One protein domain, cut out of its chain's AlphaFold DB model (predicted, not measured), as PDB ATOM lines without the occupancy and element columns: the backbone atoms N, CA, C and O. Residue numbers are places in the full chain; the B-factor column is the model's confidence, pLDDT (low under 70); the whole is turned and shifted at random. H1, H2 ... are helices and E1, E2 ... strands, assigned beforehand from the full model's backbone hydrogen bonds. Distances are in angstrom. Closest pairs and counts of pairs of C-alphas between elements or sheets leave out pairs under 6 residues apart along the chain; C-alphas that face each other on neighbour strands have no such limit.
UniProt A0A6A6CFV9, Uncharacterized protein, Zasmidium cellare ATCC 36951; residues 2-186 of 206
ATOM      1  N   LYS A   2       1.562  16.689 -31.047       68.31
ATOM      2  CA  LYS A   2       0.981  16.688 -29.678       68.31
ATOM      3  C   LYS A   2      -0.131  17.736 -29.458       68.31
ATOM      4  O   LYS A   2      -1.033  17.516 -28.653       68.31
ATOM      5  N   TRP A   3      -0.120  18.833 -30.217       70.75
ATOM      6  CA  TRP A   3      -1.066  19.949 -30.068       70.75
ATOM      7  C   TRP A   3      -2.510  19.613 -30.497       70.75
ATOM      8  O   TRP A   3      -3.452  19.917 -29.768       70.75
ATOM      9  N   PHE A   4      -2.700  18.858 -31.587       73.44
ATOM     10  CA  PHE A   4      -4.033  18.441 -32.061       73.44
ATOM     11  C   PHE A   4      -4.816  17.602 -31.037       73.44
ATOM     12  O   PHE A   4      -6.030  17.761 -30.887       73.44
ATOM     13  N   LYS A   5      -4.128  16.733 -30.282       84.44
ATOM     14  CA  LYS A   5      -4.751  15.948 -29.202       84.44
ATOM     15  C   LYS A   5      -5.187  16.843 -28.031       84.44
ATOM     16  O   LYS A   5      -6.214  16.565 -27.413       84.44
ATOM     17  N   LYS A   6      -4.454  17.931 -27.756       82.50
ATOM     18  CA  LYS A   6      -4.790  18.921 -26.716       82.50
ATOM     19  C   LYS A   6      -6.018  19.752 -27.117       82.50
ATOM     20  O   LYS A   6      -6.924  19.916 -26.304       82.50
ATOM     21  N   LEU A   7      -6.109  20.157 -28.389       82.25
ATOM     22  CA  LEU A   7      -7.247  20.908 -28.928       82.25
ATOM     23  C   LEU A   7      -8.548  20.083 -28.943       82.25
ATOM     24  O   LEU A   7      -9.583  20.560 -28.480       82.25
ATOM     25  N   ARG A   8      -8.500  18.810 -29.373       82.31
ATOM     26  CA  ARG A   8      -9.680  17.921 -29.330       82.31
ATOM     27  C   ARG A   8     -10.215  17.724 -27.909       82.31
ATOM     28  O   ARG A   8     -11.424  17.784 -27.706       82.31
ATOM     29  N   ARG A   9      -9.333  17.551 -26.918       79.31
ATOM     30  CA  ARG A   9      -9.736  17.411 -25.505       79.31
ATOM     31  C   ARG A   9     -10.375  18.689 -24.945       79.31
ATOM     32  O   ARG A   9     -11.312  18.585 -24.157       79.31
ATOM     33  N   ALA A  10      -9.922  19.871 -25.364       77.81
ATOM     34  CA  ALA A  10     -10.498  21.149 -24.938       77.81
ATOM     35  C   ALA A  10     -11.919  21.368 -25.493       77.81
ATOM     36  O   ALA A  10     -12.823  21.745 -24.747       77.81
ATOM     37  N   ILE A  11     -12.145  21.043 -26.771       77.25
ATOM     38  CA  ILE A  11     -13.467  21.140 -27.416       77.25
ATOM     39  C   ILE A  11     -14.461  20.164 -26.770       77.25
ATOM     40  O   ILE A  11     -15.612  20.510 -26.503       77.25
ATOM     41  N   GLN A  12     -14.009  18.948 -26.459       79.00
ATOM     42  CA  GLN A  12     -14.860  17.915 -25.871       79.00
ATOM     43  C   GLN A  12     -15.228  18.209 -24.405       79.00
ATOM     44  O   GLN A  12     -16.296  17.794 -23.959       79.00
ATOM     45  N   LYS A  13     -14.395  18.970 -23.675       75.75
ATOM     46  CA  LYS A  13     -14.706  19.453 -22.318       75.75
ATOM     47  C   LYS A  13     -15.771  20.553 -22.309       75.75
ATOM     48  O   LYS A  13     -16.641  20.505 -21.448       75.75
ATOM     49  N   ARG A  14     -15.765  21.485 -23.276       67.00
ATOM     50  CA  ARG A  14     -16.810  22.529 -23.361       67.00
ATOM     51  C   ARG A  14     -18.200  21.942 -23.614       67.00
ATOM     52  O   ARG A  14     -19.152  22.330 -22.956       67.00
ATOM     53  N   ARG A  15     -18.301  20.908 -24.456       63.00
ATOM     54  CA  ARG A  15     -19.581  20.239 -24.758       63.00
ATOM     55  C   ARG A  15     -20.231  19.491 -23.586       63.00
ATOM     56  O   ARG A  15     -21.416  19.207 -23.668       63.00
ATOM     57  N   LYS A  16     -19.489  19.137 -22.530       64.12
ATOM     58  CA  LYS A  16     -20.042  18.398 -21.376       64.12
ATOM     59  C   LYS A  16     -20.452  19.294 -20.197       64.12
ATOM     60  O   LYS A  16     -21.080  18.785 -19.279       64.12
ATOM     61  N   GLY A  17     -20.113  20.587 -20.215       55.16
ATOM     62  CA  GLY A  17     -20.383  21.512 -19.102       55.16
ATOM     63  C   GLY A  17     -21.653  22.361 -19.231       55.16
ATOM     64  O   GLY A  17     -22.116  22.898 -18.234       55.16
ATOM     65  N   GLU A  18     -22.249  22.473 -20.420       56.38
ATOM     66  CA  GLU A  18     -23.364  23.404 -20.689       56.38
ATOM     67  C   GLU A  18     -24.751  22.730 -20.679       56.38
ATOM     68  O   GLU A  18     -25.646  23.096 -21.433       56.38
ATOM     69  N   HIS A  19     -24.959  21.756 -19.790       57.84
ATOM     70  CA  HIS A  19     -26.301  21.279 -19.423       57.84
ATOM     71  C   HIS A  19     -26.720  21.840 -18.055       57.84
ATOM     72  O   HIS A  19     -27.228  21.122 -17.195       57.84
ATOM     73  N   HIS A  20     -26.524  23.144 -17.838       58.25
ATOM     74  CA  HIS A  20     -27.262  23.837 -16.787       58.25
ATOM     75  C   HIS A  20     -28.684  24.089 -17.282       58.25
ATOM     76  O   HIS A  20     -28.928  24.863 -18.204       58.25
ATOM     77  N   LYS A  21     -29.609  23.357 -16.658       60.59
ATOM     78  CA  LYS A  21     -31.060  23.497 -16.730       60.59
ATOM     79  C   LYS A  21     -31.454  24.973 -16.592       60.59
ATOM     80  O   LYS A  21     -31.609  25.473 -15.483       60.59
ATOM     81  N   SER A  22     -31.637  25.664 -17.714       60.75
ATOM     82  CA  SER A  22     -32.431  26.888 -17.751       60.75
ATOM     83  C   SER A  22     -33.887  26.442 -17.686       60.75
ATOM     84  O   SER A  22     -34.505  26.107 -18.697       60.75
ATOM     85  N   ALA A  23     -34.394  26.328 -16.458       57.62
ATOM     86  CA  ALA A  23     -35.818  26.278 -16.195       57.62
ATOM     87  C   ALA A  23     -36.395  27.609 -16.685       57.62
ATOM     88  O   ALA A  23     -36.353  28.613 -15.977       57.62
ATOM     89  N   ARG A  24     -36.840  27.640 -17.946       60.16
ATOM     90  CA  ARG A  24     -37.650  28.746 -18.443       60.16
ATOM     91  C   ARG A  24     -38.904  28.798 -17.568       60.16
ATOM     92  O   ARG A  24     -39.563  27.762 -17.441       60.16
ATOM     93  N   PRO A  25     -39.219  29.948 -16.951       61.78
ATOM     94  CA  PRO A  25     -40.509  30.152 -16.320       61.78
ATOM     95  C   PRO A  25     -41.579  29.826 -17.356       61.78
ATOM     96  O   PRO A  25     -41.464  30.217 -18.518       61.78
ATOM     97  N   ASN A  26     -42.565  29.046 -16.936       60.47
ATOM     98  CA  ASN A  26     -43.741  28.712 -17.716       60.47
ATOM     99  C   ASN A  26     -44.557  30.005 -17.898       60.47
ATOM    100  O   ASN A  26     -45.507  30.249 -17.160       60.47
ATOM    101  N   GLU A  27     -44.111  30.896 -18.790       61.78
ATOM    102  CA  GLU A  27     -44.912  32.019 -19.264       61.78
ATOM    103  C   GLU A  27     -46.166  31.410 -19.871       61.78
ATOM    104  O   GLU A  27     -46.093  30.675 -20.860       61.78
ATOM    105  N   SER A  28     -47.303  31.660 -19.217       66.75
ATOM    106  CA  SER A  28     -48.609  31.239 -19.691       66.75
ATOM    107  C   SER A  28     -48.728  31.679 -21.141       66.75
ATOM    108  O   SER A  28     -48.752  32.878 -21.434       66.75
ATOM    109  N   ILE A  29     -48.741  30.701 -22.040       65.12
ATOM    110  CA  ILE A  29     -49.028  30.890 -23.451       65.12
ATOM    111  C   ILE A  29     -50.418  31.513 -23.478       65.12
ATOM    112  O   ILE A  29     -51.422  30.830 -23.299       65.12
ATOM    113  N   HIS A  30     -50.461  32.837 -23.602       67.56
ATOM    114  CA  HIS A  30     -51.680  33.565 -23.871       67.56
ATOM    115  C   HIS A  30     -52.101  33.064 -25.249       67.56
ATOM    116  O   HIS A  30     -51.492  33.438 -26.254       67.56
ATOM    117  N   GLU A  31     -53.029  32.105 -25.278       66.31
ATOM    118  CA  GLU A  31     -53.568  31.540 -26.506       66.31
ATOM    119  C   GLU A  31     -54.058  32.706 -27.349       66.31
ATOM    120  O   GLU A  31     -55.049  33.369 -27.041       66.31
ATOM    121  N   ARG A  32     -53.282  33.020 -28.387       72.19
ATOM    122  CA  ARG A  32     -53.687  33.984 -29.391       72.19
ATOM    123  C   ARG A  32     -54.979  33.419 -29.974       72.19
ATOM    124  O   ARG A  32     -54.923  32.297 -30.486       72.19
ATOM    125  N   PRO A  33     -56.113  34.136 -29.881       74.19
ATOM    126  CA  PRO A  33     -57.360  33.642 -30.435       74.19
ATOM    127  C   PRO A  33     -57.114  33.261 -31.898       74.19
ATOM    128  O   PRO A  33     -56.369  33.972 -32.592       74.19
ATOM    129  N   PRO A  34     -57.641  32.108 -32.346       75.50
ATOM    130  CA  PRO A  34     -57.417  31.633 -33.700       75.50
ATOM    131  C   PRO A  34     -57.804  32.747 -34.678       75.50
ATOM    132  O   PRO A  34     -58.826  33.404 -34.468       75.50
ATOM    133  N   PRO A  35     -56.980  33.018 -35.707       75.50
ATOM    134  CA  PRO A  35     -57.289  34.066 -36.669       75.50
ATOM    135  C   PRO A  35     -58.667  33.782 -37.272       75.50
ATOM    136  O   PRO A  35     -58.897  32.681 -37.776       75.50
ATOM    137  N   SER A  36     -59.578  34.754 -37.190       75.19
ATOM    138  CA  SER A  36     -60.902  34.694 -37.809       75.19
ATOM    139  C   SER A  36     -60.733  34.381 -39.295       75.19
ATOM    140  O   SER A  36     -60.238  35.187 -40.080       75.19
ATOM    141  N   THR A  37     -61.102  33.168 -39.698       72.06
ATOM    142  CA  THR A  37     -60.941  32.682 -41.077       72.06
ATOM    143  C   THR A  37     -61.805  33.451 -42.081       72.06
ATOM    144  O   THR A  37     -61.500  33.461 -43.278       72.06
ATOM    145  N   ASP A  38     -62.842  34.141 -41.602       75.38
ATOM    146  CA  ASP A  38     -63.821  34.852 -42.427       75.38
ATOM    147  C   ASP A  38     -63.227  36.030 -43.210       75.38
ATOM    148  O   ASP A  38     -63.593  36.251 -44.370       75.38
ATOM    149  N   ASP A  39     -62.232  36.724 -42.654       78.56
ATOM    150  CA  ASP A  39     -61.662  37.915 -43.292       78.56
ATOM    151  C   ASP A  39     -60.887  37.571 -44.571       78.56
ATOM    152  O   ASP A  39     -60.959  38.275 -45.584       78.56
ATOM    153  N   THR A  40     -60.179  36.438 -44.562       83.94
ATOM    154  CA  THR A  40     -59.356  36.008 -45.702       83.94
ATOM    155  C   THR A  40     -60.203  35.566 -46.896       83.94
ATOM    156  O   THR A  40     -59.871  35.873 -48.045       83.94
ATOM    157  N   THR A  41     -61.328  34.897 -46.634       84.31
ATOM    158  CA  THR A  41     -62.249  34.406 -47.667       84.31
ATOM    159  C   THR A  41     -63.025  35.566 -48.291       84.31
ATOM    160  O   THR A  41     -63.150  35.644 -49.514       84.31
ATOM    161  N   SER A  42     -63.462  36.526 -47.467       86.81
ATOM    162  CA  SER A  42     -64.132  37.753 -47.912       86.81
ATOM    163  C   SER A  42     -63.242  38.601 -48.829       86.81
ATOM    164  O   SER A  42     -63.666  38.992 -49.920       86.81
ATOM    165  N   LEU A  43     -61.974  38.821 -48.453       84.44
ATOM    166  CA  LEU A  43     -61.014  39.551 -49.287       84.44
ATOM    167  C   LEU A  43     -60.768  38.848 -50.628       84.44
ATOM    168  O   LEU A  43     -60.750  39.493 -51.676       84.44
ATOM    169  N   ARG A  44     -60.605  37.521 -50.603       84.50
ATOM    170  CA  ARG A  44     -60.386  36.725 -51.814       84.50
ATOM    171  C   ARG A  44     -61.576  36.810 -52.766       84.50
ATOM    172  O   ARG A  44     -61.372  37.031 -53.955       84.50
ATOM    173  N   ASN A  45     -62.800  36.694 -52.255       87.19
ATOM    174  CA  ASN A  45     -64.013  36.798 -53.066       87.19
ATOM    175  C   ASN A  45     -64.153  38.187 -53.701       87.19
ATOM    176  O   ASN A  45     -64.502  38.291 -54.875       87.19
ATOM    177  N   ARG A  46     -63.802  39.253 -52.968       86.56
ATOM    178  CA  ARG A  46     -63.772  40.613 -53.526       86.56
ATOM    179  C   ARG A  46     -62.730  40.747 -54.631       86.56
ATOM    180  O   ARG A  46     -63.065  41.257 -55.692       86.56
ATOM    181  N   LEU A  47     -61.510  40.243 -54.432       83.38
ATOM    182  CA  LEU A  47     -60.466  40.260 -55.466       83.38
ATOM    183  C   LEU A  47     -60.862  39.486 -56.731       83.38
ATOM    184  O   LEU A  47     -60.531  39.928 -57.825       83.38
ATOM    185  N   LEU A  48     -61.595  38.377 -56.597       83.94
ATOM    186  CA  LEU A  48     -62.092  37.597 -57.737       83.94
ATOM    187  C   LEU A  48     -63.256  38.273 -58.477       83.94
ATOM    188  O   LEU A  48     -63.491  37.967 -59.640       83.94
ATOM    189  N   SER A  49     -63.978  39.187 -57.821       92.69
ATOM    190  CA  SER A  49     -65.066  39.956 -58.443       92.69
ATOM    191  C   SER A  49     -64.581  41.143 -59.282       92.69
ATOM    192  O   SER A  49     -65.369  41.753 -60.003       92.69
ATOM    193  N   VAL A  50     -63.291  41.487 -59.193       93.19
ATOM    194  CA  VAL A  50     -62.701  42.595 -59.948       93.19
ATOM    195  C   VAL A  50     -62.583  42.197 -61.428       93.19
ATOM    196  O   VAL A  50     -62.063  41.120 -61.718       93.19
ATOM    197  N   PRO A  51     -63.010  43.050 -62.382       95.56
ATOM    198  CA  PRO A  51     -62.760  42.833 -63.805       95.56
ATOM    199  C   PRO A  51     -61.279  42.558 -64.089       95.56
ATOM    200  O   PRO A  51     -60.406  43.224 -63.525       95.56
ATOM    201  N   GLN A  52     -60.996  41.617 -64.991       91.94
ATOM    202  CA  GLN A  52     -59.631  41.153 -65.274       91.94
ATOM    203  C   GLN A  52     -58.662  42.306 -65.589       91.94
ATOM    204  O   GLN A  52     -57.544  42.325 -65.082       91.94
ATOM    205  N   GLU A  53     -59.110  43.317 -66.339       93.50
ATOM    206  CA  GLU A  53     -58.299  44.494 -66.690       93.50
ATOM    207  C   GLU A  53     -57.796  45.264 -65.460       93.50
ATOM    208  O   GLU A  53     -56.644  45.700 -65.403       93.50
ATOM    209  N   LEU A  54     -58.652  45.424 -64.448       93.56
ATOM    210  CA  LEU A  54     -58.288  46.105 -63.210       93.56
ATOM    211  C   LEU A  54     -57.360  45.239 -62.363       93.56
ATOM    212  O   LEU A  54     -56.411  45.765 -61.779       93.56
ATOM    213  N   HIS A  55     -57.594  43.924 -62.332       90.31
ATOM    214  CA  HIS A  55     -56.689  42.989 -61.675       90.31
ATOM    215  C   HIS A  55     -55.279  43.077 -62.275       90.31
ATOM    216  O   HIS A  55     -54.310  43.253 -61.538       90.31
ATOM    217  N   ASP A  56     -55.160  43.036 -63.601       89.75
ATOM    218  CA  ASP A  56     -53.871  43.091 -64.292       89.75
ATOM    219  C   ASP A  56     -53.164  44.433 -64.077       89.75
ATOM    220  O   ASP A  56     -51.948  44.471 -63.870       89.75
ATOM    221  N   LYS A  57     -53.917  45.538 -64.029       94.06
ATOM    222  CA  LYS A  57     -53.367  46.867 -63.736       94.06
ATOM    223  C   LYS A  57     -52.851  46.976 -62.300       94.06
ATOM    224  O   LYS A  57     -51.740  47.460 -62.091       94.06
ATOM    225  N   ILE A  58     -53.612  46.492 -61.314       90.44
ATOM    226  CA  ILE A  58     -53.167  46.427 -59.912       90.44
ATOM    227  C   ILE A  58     -51.929  45.539 -59.805       90.44
ATOM    228  O   ILE A  58     -50.951  45.912 -59.160       90.44
ATOM    229  N   PHE A  59     -51.940  44.384 -60.468       88.12
ATOM    230  CA  PHE A  59     -50.818  43.459 -60.465       88.12
ATOM    231  C   PHE A  59     -49.561  44.100 -61.062       88.12
ATOM    232  O   PHE A  59     -48.498  44.055 -60.452       88.12
ATOM    233  N   SER A  60     -49.676  44.761 -62.215       90.25
ATOM    234  CA  SER A  60     -48.558  45.455 -62.856       90.25
ATOM    235  C   SER A  60     -47.984  46.560 -61.966       90.25
ATOM    236  O   SER A  60     -46.768  46.643 -61.819       90.25
ATOM    237  N   LEU A  61     -48.829  47.356 -61.310       89.31
ATOM    238  CA  LEU A  61     -48.378  48.443 -60.436       89.31
ATOM    239  C   LEU A  61     -47.773  47.950 -59.113       89.31
ATOM    240  O   LEU A  61     -46.886  48.600 -58.571       89.31
ATOM    241  N   THR A  62     -48.228  46.811 -58.586       89.88
ATOM    242  CA  THR A  62     -47.754  46.270 -57.296       89.88
ATOM    243  C   THR A  62     -46.552  45.340 -57.432       89.88
ATOM    244  O   THR A  62     -45.730  45.259 -56.519       89.88
ATOM    245  N   PHE A  63     -46.428  44.645 -58.566       89.38
ATOM    246  CA  PHE A  63     -45.356  43.686 -58.837       89.38
ATOM    247  C   PHE A  63     -44.332  44.185 -59.865       89.38
ATOM    248  O   PHE A  63     -43.604  43.382 -60.452       89.38
ATOM    249  N   THR A  64     -44.223  45.501 -60.029       90.50
ATOM    250  CA  THR A  64     -43.072  46.135 -60.675       90.50
ATOM    251  C   THR A  64     -42.197  46.737 -59.588       90.50
ATOM    252  O   THR A  64     -42.661  47.536 -58.782       90.50
ATOM    253  N   ALA A  65     -40.940  46.309 -59.513       91.12
ATOM    254  CA  ALA A  65     -40.009  46.861 -58.542       91.12
ATOM    255  C   ALA A  65     -39.490  48.236 -58.981       91.12
ATOM    256  O   ALA A  65     -39.135  48.423 -60.145       91.12
ATOM    257  N   ASP A  66     -39.342  49.154 -58.026       88.81
ATOM    258  CA  ASP A  66     -38.687  50.437 -58.278       88.81
ATOM    259  C   ASP A  66     -37.225  50.241 -58.682       88.81
ATOM    260  O   ASP A  66     -36.522  49.391 -58.126       88.81
ATOM    261  N   THR A  67     -36.729  51.084 -59.582       86.62
ATOM    262  CA  THR A  67     -35.354  51.065 -60.113       86.62
ATOM    263  C   THR A  67     -34.302  51.659 -59.164       86.62
ATOM    264  O   THR A  67     -33.185  51.959 -59.574       86.62
ATOM    265  N   ASN A  68     -34.640  51.809 -57.884       89.31
ATOM    266  CA  ASN A  68     -33.830  52.509 -56.891       89.31
ATOM    267  C   ASN A  68     -32.641  51.683 -56.375       89.31
ATOM    268  O   ASN A  68     -32.668  50.448 -56.351       89.31
ATOM    269  N   THR A  69     -31.622  52.389 -55.874       93.12
ATOM    270  CA  THR A  69     -30.520  51.802 -55.100       93.12
ATOM    271  C   THR A  69     -31.048  51.202 -53.800       93.12
ATOM    272  O   THR A  69     -31.856  51.811 -53.097       93.12
ATOM    273  N   ARG A  70     -30.586  49.998 -53.461       94.94
ATOM    274  CA  ARG A  70     -31.056  49.234 -52.303       94.94
ATOM    275  C   ARG A  70     -29.914  48.953 -51.349       94.94
ATOM    276  O   ARG A  70     -28.930  48.324 -51.729       94.94
ATOM    277  N   LEU A  71     -30.080  49.385 -50.105       95.94
ATOM    278  CA  LEU A  71     -29.119  49.141 -49.041       95.94
ATOM    279  C   LEU A  71     -29.407  47.795 -48.365       95.94
ATOM    280  O   LEU A  71     -30.465  47.594 -47.767       95.94
ATOM    281  N   ILE A  72     -28.451  46.877 -48.455       96.12
ATOM    282  CA  ILE A  72     -28.491  45.563 -47.821       96.12
ATOM    283  C   ILE A  72     -27.699  45.633 -46.515       96.12
ATOM    284  O   ILE A  72     -26.474  45.491 -46.494       96.12
ATOM    285  N   THR A  73     -28.424  45.860 -45.423       96.62
ATOM    286  CA  THR A  73     -27.907  45.841 -44.048       96.62
ATOM    287  C   THR A  73     -28.160  44.492 -43.374       96.62
ATOM    288  O   THR A  73     -28.825  43.604 -43.915       96.62
ATOM    289  N   SER A  74     -27.679  44.334 -42.142       94.75
ATOM    290  CA  SER A  74     -27.954  43.139 -41.325       94.75
ATOM    291  C   SER A  74     -29.447  42.900 -41.045       94.75
ATOM    292  O   SER A  74     -29.863  41.755 -40.834       94.75
ATOM    293  N   THR A  75     -30.253  43.964 -41.070       95.62
ATOM    294  CA  THR A  75     -31.702  43.946 -40.837       95.62
ATOM    295  C   THR A  75     -32.513  43.911 -42.126       95.62
ATOM    296  O   THR A  75     -33.743  43.850 -42.059       95.62
ATOM    297  N   TYR A  76     -31.857  43.948 -43.292       95.38
ATOM    298  CA  TYR A  76     -32.536  43.938 -44.577       95.38
ATOM    299  C   TYR A  76     -33.423  42.696 -44.711       95.38
ATOM    300  O   TYR A  76     -33.002  41.557 -44.477       95.38
ATOM    301  N   ARG A  77     -34.669  42.929 -45.125       92.12
ATOM    302  CA  ARG A  77     -35.632  41.884 -45.465       92.12
ATOM    303  C   ARG A  77     -36.044  42.049 -46.925       92.12
ATOM    304  O   ARG A  77     -36.376  43.166 -47.319       92.12
ATOM    305  N   PRO A  78     -36.061  40.962 -47.718       90.56
ATOM    306  CA  PRO A  78     -36.617  41.014 -49.061       90.56
ATOM    307  C   PRO A  78     -38.079  41.490 -49.029       90.56
ATOM    308  O   PRO A  78     -38.792  41.175 -48.066       90.56
ATOM    309  N   PRO A  79     -38.549  42.211 -50.061       92.44
ATOM    310  CA  PRO A  79     -39.945  42.624 -50.150       92.44
ATOM    311  C   PRO A  79     -40.898  41.436 -50.027       92.44
ATOM    312  O   PRO A  79     -40.661  40.373 -50.603       92.44
ATOM    313  N   SER A  80     -42.019  41.634 -49.331       91.38
ATOM    314  CA  SER A  80     -43.056  40.608 -49.157       91.38
ATOM    315  C   SER A  80     -43.609  40.082 -50.486       91.38
ATOM    316  O   SER A  80     -44.007  38.921 -50.557       91.38
ATOM    317  N   ALA A  81     -43.554  40.886 -51.553       90.50
ATOM    318  CA  ALA A  81     -43.907  40.496 -52.917       90.50
ATOM    319  C   ALA A  81     -43.148  39.251 -53.422       90.50
ATOM    320  O   ALA A  81     -43.709  38.449 -54.169       90.50
ATOM    321  N   LEU A  82     -41.911  39.017 -52.958       90.44
ATOM    322  CA  LEU A  82     -41.144  37.808 -53.288       90.44
ATOM    323  C   LEU A  82     -41.690  36.537 -52.613       90.44
ATOM    324  O   LEU A  82     -41.296  35.433 -52.986       90.44
ATOM    325  N   HIS A  83     -42.589  36.662 -51.635       89.62
ATOM    326  CA  HIS A  83     -43.099  35.541 -50.844       89.62
ATOM    327  C   HIS A  83     -44.527  35.102 -51.211       89.62
ATOM    328  O   HIS A  83     -44.976  34.084 -50.695       89.62
ATOM    329  N   VAL A  84     -45.238  35.815 -52.094       87.56
ATOM    330  CA  VAL A  84     -46.685  35.606 -52.322       87.56
ATOM    331  C   VAL A  84     -46.996  34.285 -53.042       87.56
ATOM    332  O   VAL A  84     -47.647  33.403 -52.493       87.56
ATOM    333  N   ASN A  85     -46.539  34.132 -54.286       89.56
ATOM    334  CA  ASN A  85     -46.756  32.938 -55.111       89.56
ATOM    335  C   ASN A  85     -45.514  32.709 -55.986       89.56
ATOM    336  O   ASN A  85     -44.764  33.637 -56.268       89.56
ATOM    337  N   ARG A  86     -45.261  31.468 -56.410       88.50
ATOM    338  CA  ARG A  86     -44.178  31.092 -57.327       88.50
ATOM    339  C   ARG A  86     -44.211  31.883 -58.639       88.50
ATOM    340  O   ARG A  86     -43.168  32.399 -59.020       88.50
ATOM    341  N   LEU A  87     -45.376  32.009 -59.283       88.12
ATOM    342  CA  LEU A  87     -45.506  32.737 -60.555       88.12
ATOM    343  C   LEU A  87     -45.186  34.225 -60.369       88.12
ATOM    344  O   LEU A  87     -44.299  34.773 -61.013       88.12
ATOM    345  N   THR A  88     -45.855  34.851 -59.404       90.06
ATOM    346  CA  THR A  88     -45.666  36.260 -59.051       90.06
ATOM    347  C   THR A  88     -44.228  36.566 -58.652       90.06
ATOM    348  O   THR A  88     -43.661  37.562 -59.084       90.06
ATOM    349  N   ARG A  89     -43.605  35.670 -57.878       91.44
ATOM    350  CA  ARG A  89     -42.203  35.767 -57.479       91.44
ATOM    351  C   ARG A  89     -41.267  35.751 -58.677       91.44
ATOM    352  O   ARG A  89     -40.316  36.511 -58.641       91.44
ATOM    353  N   GLN A  90     -41.510  34.935 -59.704       91.19
ATOM    354  CA  GLN A  90     -40.667  34.923 -60.908       91.19
ATOM    355  C   GLN A  90     -40.760  36.243 -61.680       91.19
ATOM    356  O   GLN A  90     -39.735  36.797 -62.077       91.19
ATOM    357  N   THR A  91     -41.974  36.771 -61.855       91.38
ATOM    358  CA  THR A  91     -42.188  38.065 -62.519       91.38
ATOM    359  C   THR A  91     -41.550  39.199 -61.720       91.38
ATOM    360  O   THR A  91     -40.759  39.976 -62.258       91.38
ATOM    361  N   PHE A  92     -41.819  39.246 -60.413       93.69
ATOM    362  CA  PHE A  92     -41.295  40.280 -59.531       93.69
ATOM    363  C   PHE A  92     -39.776  40.189 -59.391       93.69
ATOM    364  O   PHE A  92     -39.111  41.209 -59.522       93.69
ATOM    365  N   SER A  93     -39.204  38.993 -59.189       92.94
ATOM    366  CA  SER A  93     -37.754  38.810 -59.048       92.94
ATOM    367  C   SER A  93     -37.019  39.302 -60.282       92.94
ATOM    368  O   SER A  93     -35.999  39.968 -60.141       92.94
ATOM    369  N   LYS A  94     -37.572  39.042 -61.476       92.12
ATOM    370  CA  LYS A  94     -36.998  39.545 -62.719       92.12
ATOM    371  C   LYS A  94     -36.894  41.065 -62.670       92.12
ATOM    372  O   LYS A  94     -35.789  41.557 -62.808       92.12
ATOM    373  N   SER A  95     -37.986  41.779 -62.383       92.69
ATOM    374  CA  SER A  95     -37.965  43.251 -62.277       92.69
ATOM    375  C   SER A  95     -37.103  43.774 -61.117       92.69
ATOM    376  O   SER A  95     -36.451  44.806 -61.232       92.69
ATOM    377  N   TYR A  96     -37.075  43.051 -59.994       94.56
ATOM    378  CA  TYR A  96     -36.404  43.465 -58.768       94.56
ATOM    379  C   TYR A  96     -34.885  43.362 -58.876       94.56
ATOM    380  O   TYR A  96     -34.177  44.266 -58.433       94.56
ATOM    381  N   PHE A  97     -34.382  42.268 -59.448       93.06
ATOM    382  CA  PHE A  97     -32.949  42.017 -59.569       93.06
ATOM    383  C   PHE A  97     -32.364  42.507 -60.896       93.06
ATOM    384  O   PHE A  97     -31.157  42.735 -60.942       93.06
ATOM    385  N   SER A  98     -33.181  42.711 -61.941       89.88
ATOM    386  CA  SER A  98     -32.706  43.216 -63.233       89.88
ATOM    387  C   SER A  98     -32.170  44.645 -63.166       89.88
ATOM    388  O   SER A  98     -32.557  45.448 -62.313       89.88
ATOM    389  N   ALA A  99     -31.336  44.987 -64.148       81.62
ATOM    390  CA  ALA A  99     -30.889  46.354 -64.373       81.62
ATOM    391  C   ALA A  99     -32.084  47.326 -64.501       81.62
ATOM    392  O   ALA A  99     -33.098  46.960 -65.104       81.62
ATOM    393  N   PRO A 100     -31.973  48.556 -63.965       91.06
ATOM    394  CA  PRO A 100     -30.765  49.199 -63.433       91.06
ATOM    395  C   PRO A 100     -30.578  49.068 -61.905       91.06
ATOM    396  O   PRO A 100     -29.931  49.921 -61.305       91.06
ATOM    397  N   ALA A 101     -31.123  48.036 -61.252       92.56
ATOM    398  CA  ALA A 101     -31.006  47.886 -59.801       92.56
ATOM    399  C   ALA A 101     -29.542  47.872 -59.308       92.56
ATOM    400  O   ALA A 101     -28.705  47.109 -59.805       92.56
ATOM    401  N   ILE A 102     -29.263  48.681 -58.283       94.44
ATOM    402  CA  ILE A 102     -27.965  48.741 -57.598       94.44
ATOM    403  C   ILE A 102     -28.152  48.266 -56.162       94.44
ATOM    404  O   ILE A 102     -28.980  48.805 -55.427       94.44
ATOM    405  N   PHE A 103     -27.382  47.264 -55.748       95.25
ATOM    406  CA  PHE A 103     -27.407  46.745 -54.383       95.25
ATOM    407  C   PHE A 103     -26.147  47.173 -53.639       95.25
ATOM    408  O   PHE A 103     -25.072  46.647 -53.905       95.25
ATOM    409  N   HIS A 104     -26.278  48.107 -52.704       95.31
ATOM    410  CA  HIS A 104     -25.186  48.527 -51.833       95.31
ATOM    411  C   HIS A 104     -25.184  47.652 -50.582       95.31
ATOM    412  O   HIS A 104     -26.170  47.632 -49.845       95.31
ATOM    413  N   VAL A 105     -24.108  46.914 -50.326       95.56
ATOM    414  CA  VAL A 105     -24.042  45.993 -49.182       95.56
ATOM    415  C   VAL A 105     -23.150  46.566 -48.094       95.56
ATOM    416  O   VAL A 105     -22.053  47.024 -48.369       95.56
ATOM    417  N   GLU A 106     -23.613  46.528 -46.847       94.19
ATOM    418  CA  GLU A 106     -22.905  47.140 -45.716       94.19
ATOM    419  C   GLU A 106     -21.581  46.434 -45.378       94.19
ATOM    420  O   GLU A 106     -20.590  47.087 -45.064       94.19
ATOM    421  N   ASN A 107     -21.538  45.098 -45.434       91.75
ATOM    422  CA  ASN A 107     -20.308  44.338 -45.211       91.75
ATOM    423  C   ASN A 107     -20.311  42.964 -45.910       91.75
ATOM    424  O   ASN A 107     -21.344  42.450 -46.345       91.75
ATOM    425  N   GLU A 108     -19.139  42.329 -45.967       87.12
ATOM    426  CA  GLU A 108     -18.953  41.017 -46.601       87.12
ATOM    427  C   GLU A 108     -19.750  39.898 -45.919       87.12
ATOM    428  O   GLU A 108     -20.317  39.029 -46.585       87.12
ATOM    429  N   ALA A 109     -19.832  39.912 -44.587       89.81
ATOM    430  CA  ALA A 109     -20.561  38.889 -43.844       89.81
ATOM    431  C   ALA A 109     -22.053  38.878 -44.226       89.81
ATOM    432  O   ALA A 109     -22.658  37.811 -44.377       89.81
ATOM    433  N   ILE A 110     -22.629  40.064 -44.439       92.62
ATOM    434  CA  ILE A 110     -23.990  40.263 -44.922       92.62
ATOM    435  C   ILE A 110     -24.091  39.806 -46.373       92.62
ATOM    436  O   ILE A 110     -25.003  39.039 -46.664       92.62
ATOM    437  N   LEU A 111     -23.151  40.173 -47.255       90.75
ATOM    438  CA  LEU A 111     -23.148  39.697 -48.645       90.75
ATOM    439  C   LEU A 111     -23.153  38.166 -48.709       90.75
ATOM    440  O   LEU A 111     -23.967  37.577 -49.415       90.75
ATOM    441  N   GLY A 112     -22.284  37.506 -47.942       87.81
ATOM    442  CA  GLY A 112     -22.191  36.050 -47.904       87.81
ATOM    443  C   GLY A 112     -23.467  35.392 -47.374       87.81
ATOM    444  O   GLY A 112     -23.906  34.373 -47.911       87.81
ATOM    445  N   LYS A 113     -24.098  35.971 -46.345       90.94
ATOM    446  CA  LYS A 113     -25.391  35.499 -45.824       90.94
ATOM    447  C   LYS A 113     -26.516  35.714 -46.838       90.94
ATOM    448  O   LYS A 113     -27.319  34.809 -47.052       90.94
ATOM    449  N   TRP A 114     -26.552  36.888 -47.460       90.06
ATOM    450  CA  TRP A 114     -27.546  37.288 -48.448       90.06
ATOM    451  C   TRP A 114     -27.454  36.412 -49.697       90.06
ATOM    452  O   TRP A 114     -28.445  35.805 -50.079       90.06
ATOM    453  N   ALA A 115     -26.260  36.211 -50.256       88.88
ATOM    454  CA  ALA A 115     -26.054  35.371 -51.433       88.88
ATOM    455  C   ALA A 115     -26.442  33.900 -51.207       88.88
ATOM    456  O   ALA A 115     -26.976  33.260 -52.108       88.88
ATOM    457  N   ARG A 116     -26.235  33.363 -49.995       86.69
ATOM    458  CA  ARG A 116     -26.676  32.000 -49.638       86.69
ATOM    459  C   ARG A 116     -28.191  31.864 -49.501       86.69
ATOM    460  O   ARG A 116     -28.689  30.746 -49.566       86.69
ATOM    461  N   ALA A 117     -28.906  32.963 -49.265       84.62
ATOM    462  CA  ALA A 117     -30.359  32.946 -49.143       84.62
ATOM    463  C   ALA A 117     -31.066  32.832 -50.505       84.62
ATOM    464  O   ALA A 117     -32.250  32.504 -50.541       84.62
ATOM    465  N   PHE A 118     -30.361  33.079 -51.615       82.62
ATOM    466  CA  PHE A 118     -30.932  32.999 -52.955       82.62
ATOM    467  C   PHE A 118     -30.696  31.651 -53.623       82.62
ATOM    468  O   PHE A 118     -29.643  31.026 -53.502       82.62
ATOM    469  N   GLU A 119     -31.682  31.248 -54.418       80.12
ATOM    470  CA  GLU A 119     -31.500  30.219 -55.429       80.12
ATOM    471  C   GLU A 119     -30.542  30.734 -56.515       80.12
ATOM    472  O   GLU A 119     -30.589  31.907 -56.898       80.12
ATOM    473  N   GLN A 120     -29.672  29.861 -57.033       73.69
ATOM    474  CA  GLN A 120     -28.596  30.242 -57.962       73.69
ATOM    475  C   GLN A 120     -29.092  31.033 -59.186       73.69
ATOM    476  O   GLN A 120     -28.379  31.897 -59.691       73.69
ATOM    477  N   GLN A 121     -30.318  30.761 -59.643       77.31
ATOM    478  CA  GLN A 121     -30.930  31.412 -60.805       77.31
ATOM    479  C   GLN A 121     -31.244  32.897 -60.582       77.31
ATOM    480  O   GLN A 121     -31.283  33.673 -61.534       77.31
ATOM    481  N   VAL A 122     -31.476  33.311 -59.336       84.19
ATOM    482  CA  VAL A 122     -31.774  34.712 -59.012       84.19
ATOM    483  C   VAL A 122     -30.492  35.535 -59.016       84.19
ATOM    484  O   VAL A 122     -30.474  36.660 -59.506       84.19
ATOM    485  N   PHE A 123     -29.387  34.952 -58.549       84.75
ATOM    486  CA  PHE A 123     -28.110  35.655 -58.468       84.75
ATOM    487  C   PHE A 123     -27.573  36.062 -59.848       84.75
ATOM    488  O   PHE A 123     -26.951  37.109 -59.981       84.75
ATOM    489  N   THR A 124     -27.874  35.290 -60.898       86.69
ATOM    490  CA  THR A 124     -27.500  35.640 -62.282       86.69
ATOM    491  C   THR A 124     -28.266  36.834 -62.848       86.69
ATOM    492  O   THR A 124     -27.881  37.349 -63.891       86.69
ATOM    493  N   GLN A 125     -29.361  37.250 -62.205       89.19
ATOM    494  CA  GLN A 125     -30.158  38.399 -62.638       89.19
ATOM    495  C   GLN A 125     -29.625  39.714 -62.067       89.19
ATOM    496  O   GLN A 125     -29.942  40.766 -62.613       89.19
ATOM    497  N   ILE A 126     -28.817  39.656 -61.002       90.94
ATOM    498  CA  ILE A 126     -28.277  40.835 -60.328       90.94
ATOM    499  C   ILE A 126     -27.250  41.505 -61.239       90.94
ATOM    500  O   ILE A 126     -26.190  40.944 -61.515       90.94
ATOM    501  N   SER A 127     -27.558  42.721 -61.686       88.19
ATOM    502  CA  SER A 127     -26.687  43.483 -62.583       88.19
ATOM    503  C   SER A 127     -25.501  44.132 -61.879       88.19
ATOM    504  O   SER A 127     -24.409  44.178 -62.440       88.19
ATOM    505  N   LYS A 128     -25.710  44.674 -60.672       92.06
ATOM    506  CA  LYS A 128     -24.701  45.485 -59.983       92.06
ATOM    507  C   LYS A 128     -24.800  45.340 -58.467       92.06
ATOM    508  O   LYS A 128     -25.869  45.516 -57.882       92.06
ATOM    509  N   ILE A 129     -23.661  45.052 -57.842       92.81
ATOM    510  CA  ILE A 129     -23.481  45.048 -56.389       92.81
ATOM    511  C   ILE A 129     -22.344  46.016 -56.080       92.81
ATOM    512  O   ILE A 129     -21.263  45.901 -56.654       92.81
ATOM    513  N   GLU A 130     -22.597  46.962 -55.187       92.88
ATOM    514  CA  GLU A 130     -21.611  47.905 -54.675       92.88
ATOM    515  C   GLU A 130     -21.210  47.503 -53.259       92.88
ATOM    516  O   GLU A 130     -22.041  47.098 -52.438       92.88
ATOM    517  N   LEU A 131     -19.910  47.591 -52.996       90.50
ATOM    518  CA  LEU A 131     -19.304  47.300 -51.706       90.50
ATOM    519  C   LEU A 131     -18.617  48.570 -51.193       90.50
ATOM    520  O   LEU A 131     -18.155  49.363 -52.016       90.50
ATOM    521  N   PRO A 132     -18.518  48.772 -49.867       88.31
ATOM    522  CA  PRO A 132     -17.894  49.964 -49.308       88.31
ATOM    523  C   PRO A 132     -16.413  50.036 -49.701       88.31
ATOM    524  O   PRO A 132     -15.748  49.003 -49.773       88.31
ATOM    525  N   CYS A 133     -15.866  51.236 -49.910       76.69
ATOM    526  CA  CYS A 133     -14.463  51.418 -50.317       76.69
ATOM    527  C   CYS A 133     -13.465  50.751 -49.351       76.69
ATOM    528  O   CYS A 133     -12.523  50.097 -49.798       76.69
ATOM    529  N   ASP A 134     -13.734  50.795 -48.044       78.31
ATOM    530  CA  ASP A 134     -12.919  50.161 -46.991       78.31
ATOM    531  C   ASP A 134     -12.790  48.636 -47.147       78.31
ATOM    532  O   ASP A 134     -11.947  47.986 -46.520       78.31
ATOM    533  N   TYR A 135     -13.673  48.034 -47.943       70.75
ATOM    534  CA  TYR A 135     -13.614  46.623 -48.281       70.75
ATOM    535  C   TYR A 135     -12.608  46.344 -49.398       70.75
ATOM    536  O   TYR A 135     -11.858  45.373 -49.314       70.75
ATOM    537  N   LEU A 136     -12.555  47.204 -50.417       66.81
ATOM    538  CA  LEU A 136     -11.624  47.042 -51.533       66.81
ATOM    539  C   LEU A 136     -10.174  47.141 -51.054       66.81
ATOM    540  O   LEU A 136      -9.359  46.327 -51.468       66.81
ATOM    541  N   HIS A 137      -9.884  48.040 -50.110       73.75
ATOM    542  CA  HIS A 137      -8.552  48.155 -49.509       73.75
ATOM    543  C   HIS A 137      -8.127  46.887 -48.753       73.75
ATOM    544  O   HIS A 137      -7.006  46.423 -48.927       73.75
ATOM    545  N   ARG A 138      -9.031  46.269 -47.977       69.81
ATOM    546  CA  ARG A 138      -8.741  45.009 -47.264       69.81
ATOM    547  C   ARG A 138      -8.585  43.814 -48.197       69.81
ATOM    548  O   ARG A 138      -7.794  42.920 -47.909       69.81
ATOM    549  N   LEU A 139      -9.347  43.773 -49.290       67.06
ATOM    550  CA  LEU A 139      -9.162  42.750 -50.314       67.06
ATOM    551  C   LEU A 139      -7.835  42.922 -51.038       67.06
ATOM    552  O   LEU A 139      -7.199  41.913 -51.310       67.06
ATOM    553  N   ASP A 140      -7.433  44.154 -51.346       65.44
ATOM    554  CA  ASP A 140      -6.159  44.426 -52.006       65.44
ATOM    555  C   ASP A 140      -4.991  44.044 -51.092       65.44
ATOM    556  O   ASP A 140      -4.106  43.320 -51.522       65.44
ATOM    557  N   GLU A 141      -5.055  44.377 -49.800       69.00
ATOM    558  CA  GLU A 141      -4.064  43.955 -48.803       69.00
ATOM    559  C   GLU A 141      -4.015  42.423 -48.654       69.00
ATOM    560  O   GLU A 141      -2.949  41.824 -48.751       69.00
ATOM    561  N   ALA A 142      -5.163  41.745 -48.534       61.28
ATOM    562  CA  ALA A 142      -5.208  40.283 -48.447       61.28
ATOM    563  C   ALA A 142      -4.781  39.580 -49.751       61.28
ATOM    564  O   ALA A 142      -4.182  38.506 -49.704       61.28
ATOM    565  N   LEU A 143      -5.087  40.157 -50.918       63.41
ATOM    566  CA  LEU A 143      -4.642  39.664 -52.226       63.41
ATOM    567  C   LEU A 143      -3.159  39.935 -52.455       63.41
ATOM    568  O   LEU A 143      -2.506  39.132 -53.114       63.41
ATOM    569  N   TYR A 144      -2.634  41.037 -51.927       57.06
ATOM    570  CA  TYR A 144      -1.220  41.383 -51.948       57.06
ATOM    571  C   TYR A 144      -0.421  40.428 -51.055       57.06
ATOM    572  O   TYR A 144       0.546  39.835 -51.524       57.06
ATOM    573  N   GLU A 145      -0.896  40.162 -49.835       57.38
ATOM    574  CA  GLU A 145      -0.340  39.144 -48.933       57.38
ATOM    575  C   GLU A 145      -0.438  37.731 -49.536       57.38
ATOM    576  O   GLU A 145       0.526  36.968 -49.520       57.38
ATOM    577  N   ALA A 146      -1.559  37.387 -50.182       54.97
ATOM    578  CA  ALA A 146      -1.682  36.121 -50.907       54.97
ATOM    579  C   ALA A 146      -0.741  36.053 -52.127       54.97
ATOM    580  O   ALA A 146      -0.194  34.991 -52.418       54.97
ATOM    581  N   LYS A 147      -0.485  37.174 -52.816       45.94
ATOM    582  CA  LYS A 147       0.497  37.266 -53.910       45.94
ATOM    583  C   LYS A 147       1.930  37.002 -53.447       45.94
ATOM    584  O   LYS A 147       2.721  36.522 -54.258       45.94
ATOM    585  N   ILE A 148       2.263  37.264 -52.180       44.62
ATOM    586  CA  ILE A 148       3.591  36.974 -51.613       44.62
ATOM    587  C   ILE A 148       3.807  35.458 -51.442       44.62
ATOM    588  O   ILE A 148       4.935  34.988 -51.594       44.62
ATOM    589  N   GLU A 149       2.749  34.659 -51.264       42.12
ATOM    590  CA  GLU A 149       2.848  33.187 -51.295       42.12
ATOM    591  C   GLU A 149       2.592  32.580 -52.694       42.12
ATOM    592  O   GLU A 149       2.966  31.436 -52.969       42.12
ATOM    593  N   GLU A 150       2.005  33.339 -53.626       39.31
ATOM    594  CA  GLU A 150       1.392  32.801 -54.845       39.31
ATOM    595  C   GLU A 150       1.977  33.319 -56.176       39.31
ATOM    596  O   GLU A 150       1.302  33.373 -57.201       39.31
ATOM    597  N   VAL A 151       3.291  33.543 -56.228       34.25
ATOM    598  CA  VAL A 151       4.055  33.132 -57.431       34.25
ATOM    599  C   VAL A 151       4.225  31.593 -57.452       34.25
ATOM    600  O   VAL A 151       4.711  31.023 -58.424       34.25
ATOM    601  N   SER A 152       3.742  30.883 -56.417       38.38
ATOM    602  CA  SER A 152       3.936  29.440 -56.233       38.38
ATOM    603  C   SER A 152       2.688  28.535 -56.309       38.38
ATOM    604  O   SER A 152       2.841  27.362 -55.999       38.38
ATOM    605  N   MET A 153       1.497  28.996 -56.756       30.31
ATOM    606  CA  MET A 153       0.412  28.199 -57.413       30.31
ATOM    607  C   MET A 153      -1.031  28.654 -57.069       30.31
ATOM    608  O   MET A 153      -1.536  28.350 -55.998       30.31
ATOM    609  N   ARG A 154      -1.770  29.122 -58.092       40.88
ATOM    610  CA  ARG A 154      -3.244  28.983 -58.268       40.88
ATOM    611  C   ARG A 154      -4.190  29.613 -57.210       40.88
ATOM    612  O   ARG A 154      -4.832  28.876 -56.453       40.88
ATOM    613  N   ALA A 155      -4.533  30.899 -57.378       33.28
ATOM    614  CA  ALA A 155      -5.637  31.520 -56.627       33.28
ATOM    615  C   ALA A 155      -6.996  31.133 -57.207       33.28
ATOM    616  O   ALA A 155      -7.621  31.820 -58.028       33.28
ATOM    617  N   VAL A 156      -7.480  29.996 -56.727       38.97
ATOM    618  CA  VAL A 156      -8.902  29.724 -56.546       38.97
ATOM    619  C   VAL A 156      -9.257  30.262 -55.162       38.97
ATOM    620  O   VAL A 156      -8.789  29.723 -54.163       38.97
ATOM    621  N   PHE A 157     -10.089  31.305 -55.090       37.25
ATOM    622  CA  PHE A 157     -10.654  31.799 -53.829       37.25
ATOM    623  C   PHE A 157     -11.306  30.636 -53.057       37.25
ATOM    624  O   PHE A 157     -12.389  30.161 -53.406       37.25
ATOM    625  N   ARG A 158     -10.642  30.148 -52.001       34.25
ATOM    626  CA  ARG A 158     -11.213  29.191 -51.047       34.25
ATOM    627  C   ARG A 158     -12.021  29.956 -50.002       34.25
ATOM    628  O   ARG A 158     -11.508  30.306 -48.946       34.25
ATOM    629  N   LEU A 159     -13.314  30.133 -50.256       34.50
ATOM    630  CA  LEU A 159     -14.273  30.273 -49.158       34.50
ATOM    631  C   LEU A 159     -14.359  28.931 -48.396       34.50
ATOM    632  O   LEU A 159     -14.243  27.873 -49.027       34.50
ATOM    633  N   PRO A 160     -14.544  28.929 -47.059       34.75
ATOM    634  CA  PRO A 160     -14.567  27.706 -46.267       34.75
ATOM    635  C   PRO A 160     -15.642  26.736 -46.772       34.75
ATOM    636  O   PRO A 160     -16.834  27.024 -46.859       34.75
ATOM    637  N   TYR A 161     -15.128  25.572 -47.137       34.78
ATOM    638  CA  TYR A 161     -15.729  24.463 -47.852       34.78
ATOM    639  C   TYR A 161     -16.850  23.782 -47.043       34.78
ATOM    640  O   TYR A 161     -16.592  23.173 -46.006       34.78
ATOM    641  N   SER A 162     -18.090  23.825 -47.542       35.41
ATOM    642  CA  SER A 162     -19.136  22.852 -47.201       35.41
ATOM    643  C   SER A 162     -19.278  21.892 -48.380       35.41
ATOM    644  O   SER A 162     -19.539  22.301 -49.508       35.41
ATOM    645  N   ARG A 163     -19.051  20.605 -48.120       38.81
ATOM    646  CA  ARG A 163     -18.783  19.536 -49.100       38.81
ATOM    647  C   ARG A 163     -19.996  19.112 -49.952       38.81
ATOM    648  O   ARG A 163     -19.924  18.086 -50.612       38.81
ATOM    649  N   ALA A 164     -21.100  19.860 -49.939       33.88
ATOM    650  CA  ALA A 164     -22.375  19.401 -50.498       33.88
ATOM    651  C   ALA A 164     -22.766  19.994 -51.868       33.88
ATOM    652  O   ALA A 164     -23.704  19.493 -52.476       33.88
ATOM    653  N   SER A 165     -22.079  21.008 -52.412       41.03
ATOM    654  CA  SER A 165     -22.479  21.575 -53.716       41.03
ATOM    655  C   SER A 165     -21.332  22.296 -54.435       41.03
ATOM    656  O   SER A 165     -21.127  23.499 -54.267       41.03
ATOM    657  N   GLY A 166     -20.575  21.557 -55.250       34.25
ATOM    658  CA  GLY A 166     -19.338  22.002 -55.914       34.25
ATOM    659  C   GLY A 166     -19.472  23.006 -57.069       34.25
ATOM    660  O   GLY A 166     -18.470  23.303 -57.705       34.25
ATOM    661  N   VAL A 167     -20.660  23.547 -57.352       37.53
ATOM    662  CA  VAL A 167     -20.904  24.385 -58.549       37.53
ATOM    663  C   VAL A 167     -20.938  25.895 -58.236       37.53
ATOM    664  O   VAL A 167     -20.708  26.723 -59.111       37.53
ATOM    665  N   VAL A 168     -21.147  26.286 -56.972       38.78
ATOM    666  CA  VAL A 168     -21.415  27.692 -56.582       38.78
ATOM    667  C   VAL A 168     -20.159  28.581 -56.586       38.78
ATOM    668  O   VAL A 168     -20.241  29.774 -56.873       38.78
ATOM    669  N   VAL A 169     -18.979  28.024 -56.300       39.22
ATOM    670  CA  VAL A 169     -17.757  28.819 -56.058       39.22
ATOM    671  C   VAL A 169     -17.094  29.283 -57.359       39.22
ATOM    672  O   VAL A 169     -16.535  30.377 -57.410       39.22
ATOM    673  N   GLN A 170     -17.212  28.502 -58.435       39.47
ATOM    674  CA  GLN A 170     -16.569  28.819 -59.713       39.47
ATOM    675  C   GLN A 170     -17.180  30.073 -60.360       39.47
ATOM    676  O   GLN A 170     -16.449  30.952 -60.805       39.47
ATOM    677  N   ARG A 171     -18.511  30.220 -60.305       42.12
ATOM    678  CA  ARG A 171     -19.209  31.381 -60.880       42.12
ATOM    679  C   ARG A 171     -19.132  32.638 -60.023       42.12
ATOM    680  O   ARG A 171     -19.109  33.723 -60.584       42.12
ATOM    681  N   MET A 172     -19.052  32.520 -58.695       39.81
ATOM    682  CA  MET A 172     -18.839  33.685 -57.827       39.81
ATOM    683  C   MET A 172     -17.417  34.233 -57.987       39.81
ATOM    684  O   MET A 172     -17.236  35.440 -58.074       39.81
ATOM    685  N   GLY A 173     -16.419  33.348 -58.107       47.53
ATOM    686  CA  GLY A 173     -15.051  33.737 -58.451       47.53
ATOM    687  C   GLY A 173     -14.962  34.393 -59.831       47.53
ATOM    688  O   GLY A 173     -14.251  35.377 -59.986       47.53
ATOM    689  N   GLU A 174     -15.723  33.913 -60.819       48.06
ATOM    690  CA  GLU A 174     -15.843  34.567 -62.129       48.06
ATOM    691  C   GLU A 174     -16.610  35.891 -62.085       48.06
ATOM    692  O   GLU A 174     -16.230  36.812 -62.793       48.06
ATOM    693  N   LEU A 175     -17.657  36.020 -61.266       47.41
ATOM    694  CA  LEU A 175     -18.398  37.271 -61.080       47.41
ATOM    695  C   LEU A 175     -17.545  38.319 -60.377       47.41
ATOM    696  O   LEU A 175     -17.513  39.451 -60.832       47.41
ATOM    697  N   VAL A 176     -16.800  37.936 -59.339       52.22
ATOM    698  CA  VAL A 176     -15.824  38.810 -58.679       52.22
ATOM    699  C   VAL A 176     -14.694  39.159 -59.648       52.22
ATOM    700  O   VAL A 176     -14.360  40.330 -59.769       52.22
ATOM    701  N   ARG A 177     -14.168  38.204 -60.431       46.59
ATOM    702  CA  ARG A 177     -13.192  38.504 -61.498       46.59
ATOM    703  C   ARG A 177     -13.769  39.440 -62.561       46.59
ATOM    704  O   ARG A 177     -13.073  40.354 -62.967       46.59
ATOM    705  N   LYS A 178     -15.023  39.267 -62.990       43.00
ATOM    706  CA  LYS A 178     -15.684  40.158 -63.959       43.00
ATOM    707  C   LYS A 178     -15.970  41.541 -63.371       43.00
ATOM    708  O   LYS A 178     -15.745  42.523 -64.060       43.00
ATOM    709  N   LEU A 179     -16.387  41.637 -62.108       43.06
ATOM    710  CA  LEU A 179     -16.554  42.907 -61.387       43.06
ATOM    711  C   LEU A 179     -15.221  43.655 -61.241       43.06
ATOM    712  O   LEU A 179     -15.181  44.868 -61.416       43.06
ATOM    713  N   VAL A 180     -14.128  42.933 -60.984       44.84
ATOM    714  CA  VAL A 180     -12.774  43.502 -60.923       44.84
ATOM    715  C   VAL A 180     -12.267  43.904 -62.318       44.84
ATOM    716  O   VAL A 180     -11.659  44.960 -62.456       44.84
ATOM    717  N   LEU A 181     -12.560  43.125 -63.367       38.19
ATOM    718  CA  LEU A 181     -12.128  43.421 -64.740       38.19
ATOM    719  C   LEU A 181     -12.887  44.602 -65.368       38.19
ATOM    720  O   LEU A 181     -12.252  45.456 -65.982       38.19
ATOM    721  N   VAL A 182     -14.202  44.721 -65.149       39.28
ATOM    722  CA  VAL A 182     -15.001  45.864 -65.642       39.28
ATOM    723  C   VAL A 182     -14.504  47.193 -65.055       39.28
ATOM    724  O   VAL A 182     -14.479  48.197 -65.760       39.28
ATOM    725  N   ASN A 183     -14.014  47.194 -63.811       35.88
ATOM    726  CA  ASN A 183     -13.408  48.379 -63.193       35.88
ATOM    727  C   ASN A 183     -12.015  48.729 -63.754       35.88
ATOM    728  O   ASN A 183     -11.565  49.863 -63.609       35.88
ATOM    729  N   SER A 184     -11.324  47.784 -64.398       36.88
ATOM    730  CA  SER A 184      -9.990  48.011 -64.980       36.88
ATOM    731  C   SER A 184     -10.021  48.546 -66.419       36.88
ATOM    732  O   SER A 184      -9.042  49.142 -66.875       36.88
ATOM    733  N   GLU A 185     -11.142  48.373 -67.127       37.25
ATOM    734  CA  GLU A 185     -11.311  48.812 -68.521       37.25
ATOM    735  C   GLU A 185     -11.909  50.224 -68.638       37.25
ATOM    736  O   GLU A 185     -11.643  50.923 -69.616       37.25
ATOM    737  N   THR A 186     -12.605  50.724 -67.609       39.47
ATOM    738  CA  THR A 186     -12.973  52.145 -67.503       39.47
ATOM    739  C   THR A 186     -11.787  52.975 -67.008       39.47
ATOM    740  O   THR A 186     -11.809  53.557 -65.923       39.47
TER     741      THR A 186
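This is residues 2 to 186 of the 206 residues of an uncharacterized protein of Zasmidium cellare ATCC 36951 (UniProt A0A6A6CFV9). A small, loose body, made of a short three-strand sheet and the short helices H4 to H7, has a long free arm that starts with H1, arches past the body without contact and turns back into it through H2 and H3. At the other end, H8 reaches out from E3, and a long link folds back to H9; residues 180 to 186, of which 180 to 185 belong to H9, stick out. The printed part has 185 residues with nine named helices and three named strands, in the order H1 H2 H3 E1 H4 H5 E2 H6 H7 E3 H8 H9; the sheet, E1 E2 E3, is parallel and the class is mostly helix. The whole is only just extended, close to loose, with a radius of gyration of the C-alphas of 24.5 A, and flat, spanning 73 by 61 by 30 A.

H1, residues 2 to 17, begins with C-alpha 2 at (0.981, 16.688, -29.678) and is 24.3 A long. H2 is residues 37 to 48, 17.4 A, and H3 residues 52 to 62, 15.2 A. E1 is residues 70 to 72, H4 80 to 83 and H5 86 to 97, 15.8 A. E2 is residues 102 to 105, with C-alpha 102 at (-27.965, 48.741, -57.598). H6 is residues 108 to 117, 14.2 A, H7 120 to 123 and E3 128 to 130. H8, residues 133 to 149, is 25.2 A long; H9, residues 168 to 185, is 26.3 A long and ends with C-alpha 185 at (-11.311, 48.812, -68.521).

E1 and E2 are parallel at 23 degrees, with N 70 and O 102 within hydrogen-bond range at 2.8 A. E2 and E3 are parallel at 34 degrees, with N 130 and O 103 at 2.8 A. E1, H4 H5, E2 and E2, H6 H7, E3 are strand-helix-strand units, two parallel neighbour strands with helices between, each with a right-handed crossover. H6 only grazes the sheet, with residues 110 to 114. H5 touches H4 with residues 88 to 93 alone, closest at the C-alphas of Leu 82 and Arg 89, 4.8 A. Close but not clearly touching are, for instance, H7 and H9, by the C-alphas of Gln 120 and Val 168, 7.7 A, and H6 and H8, by those of Glu 108 and Tyr 135, 7.9 A. H2 and H3 are also close but not clearly touching, by the C-alphas of Leu 47 and His 55, 7.8 A. H1 and H2 are apart. Every O i to N i+4 pair is within range in H3, H5 and H6; the counts are 9 of 12 in H1, 7 of 8 in H2, 11 of 13 in H8 and 12 of 14 in H9, while H4 and H7 are too short for such a pair.

The two C-alphas farthest apart, those of Lys 2 and Pro 51, are 76.9 A apart. The printed part has no cut; H1 to H2 and H8 to H9 are long links. Mean pLDDT of the printed part is 73.1, and residues 2, 14 to 31, 136 and 138 to 186 are under 70.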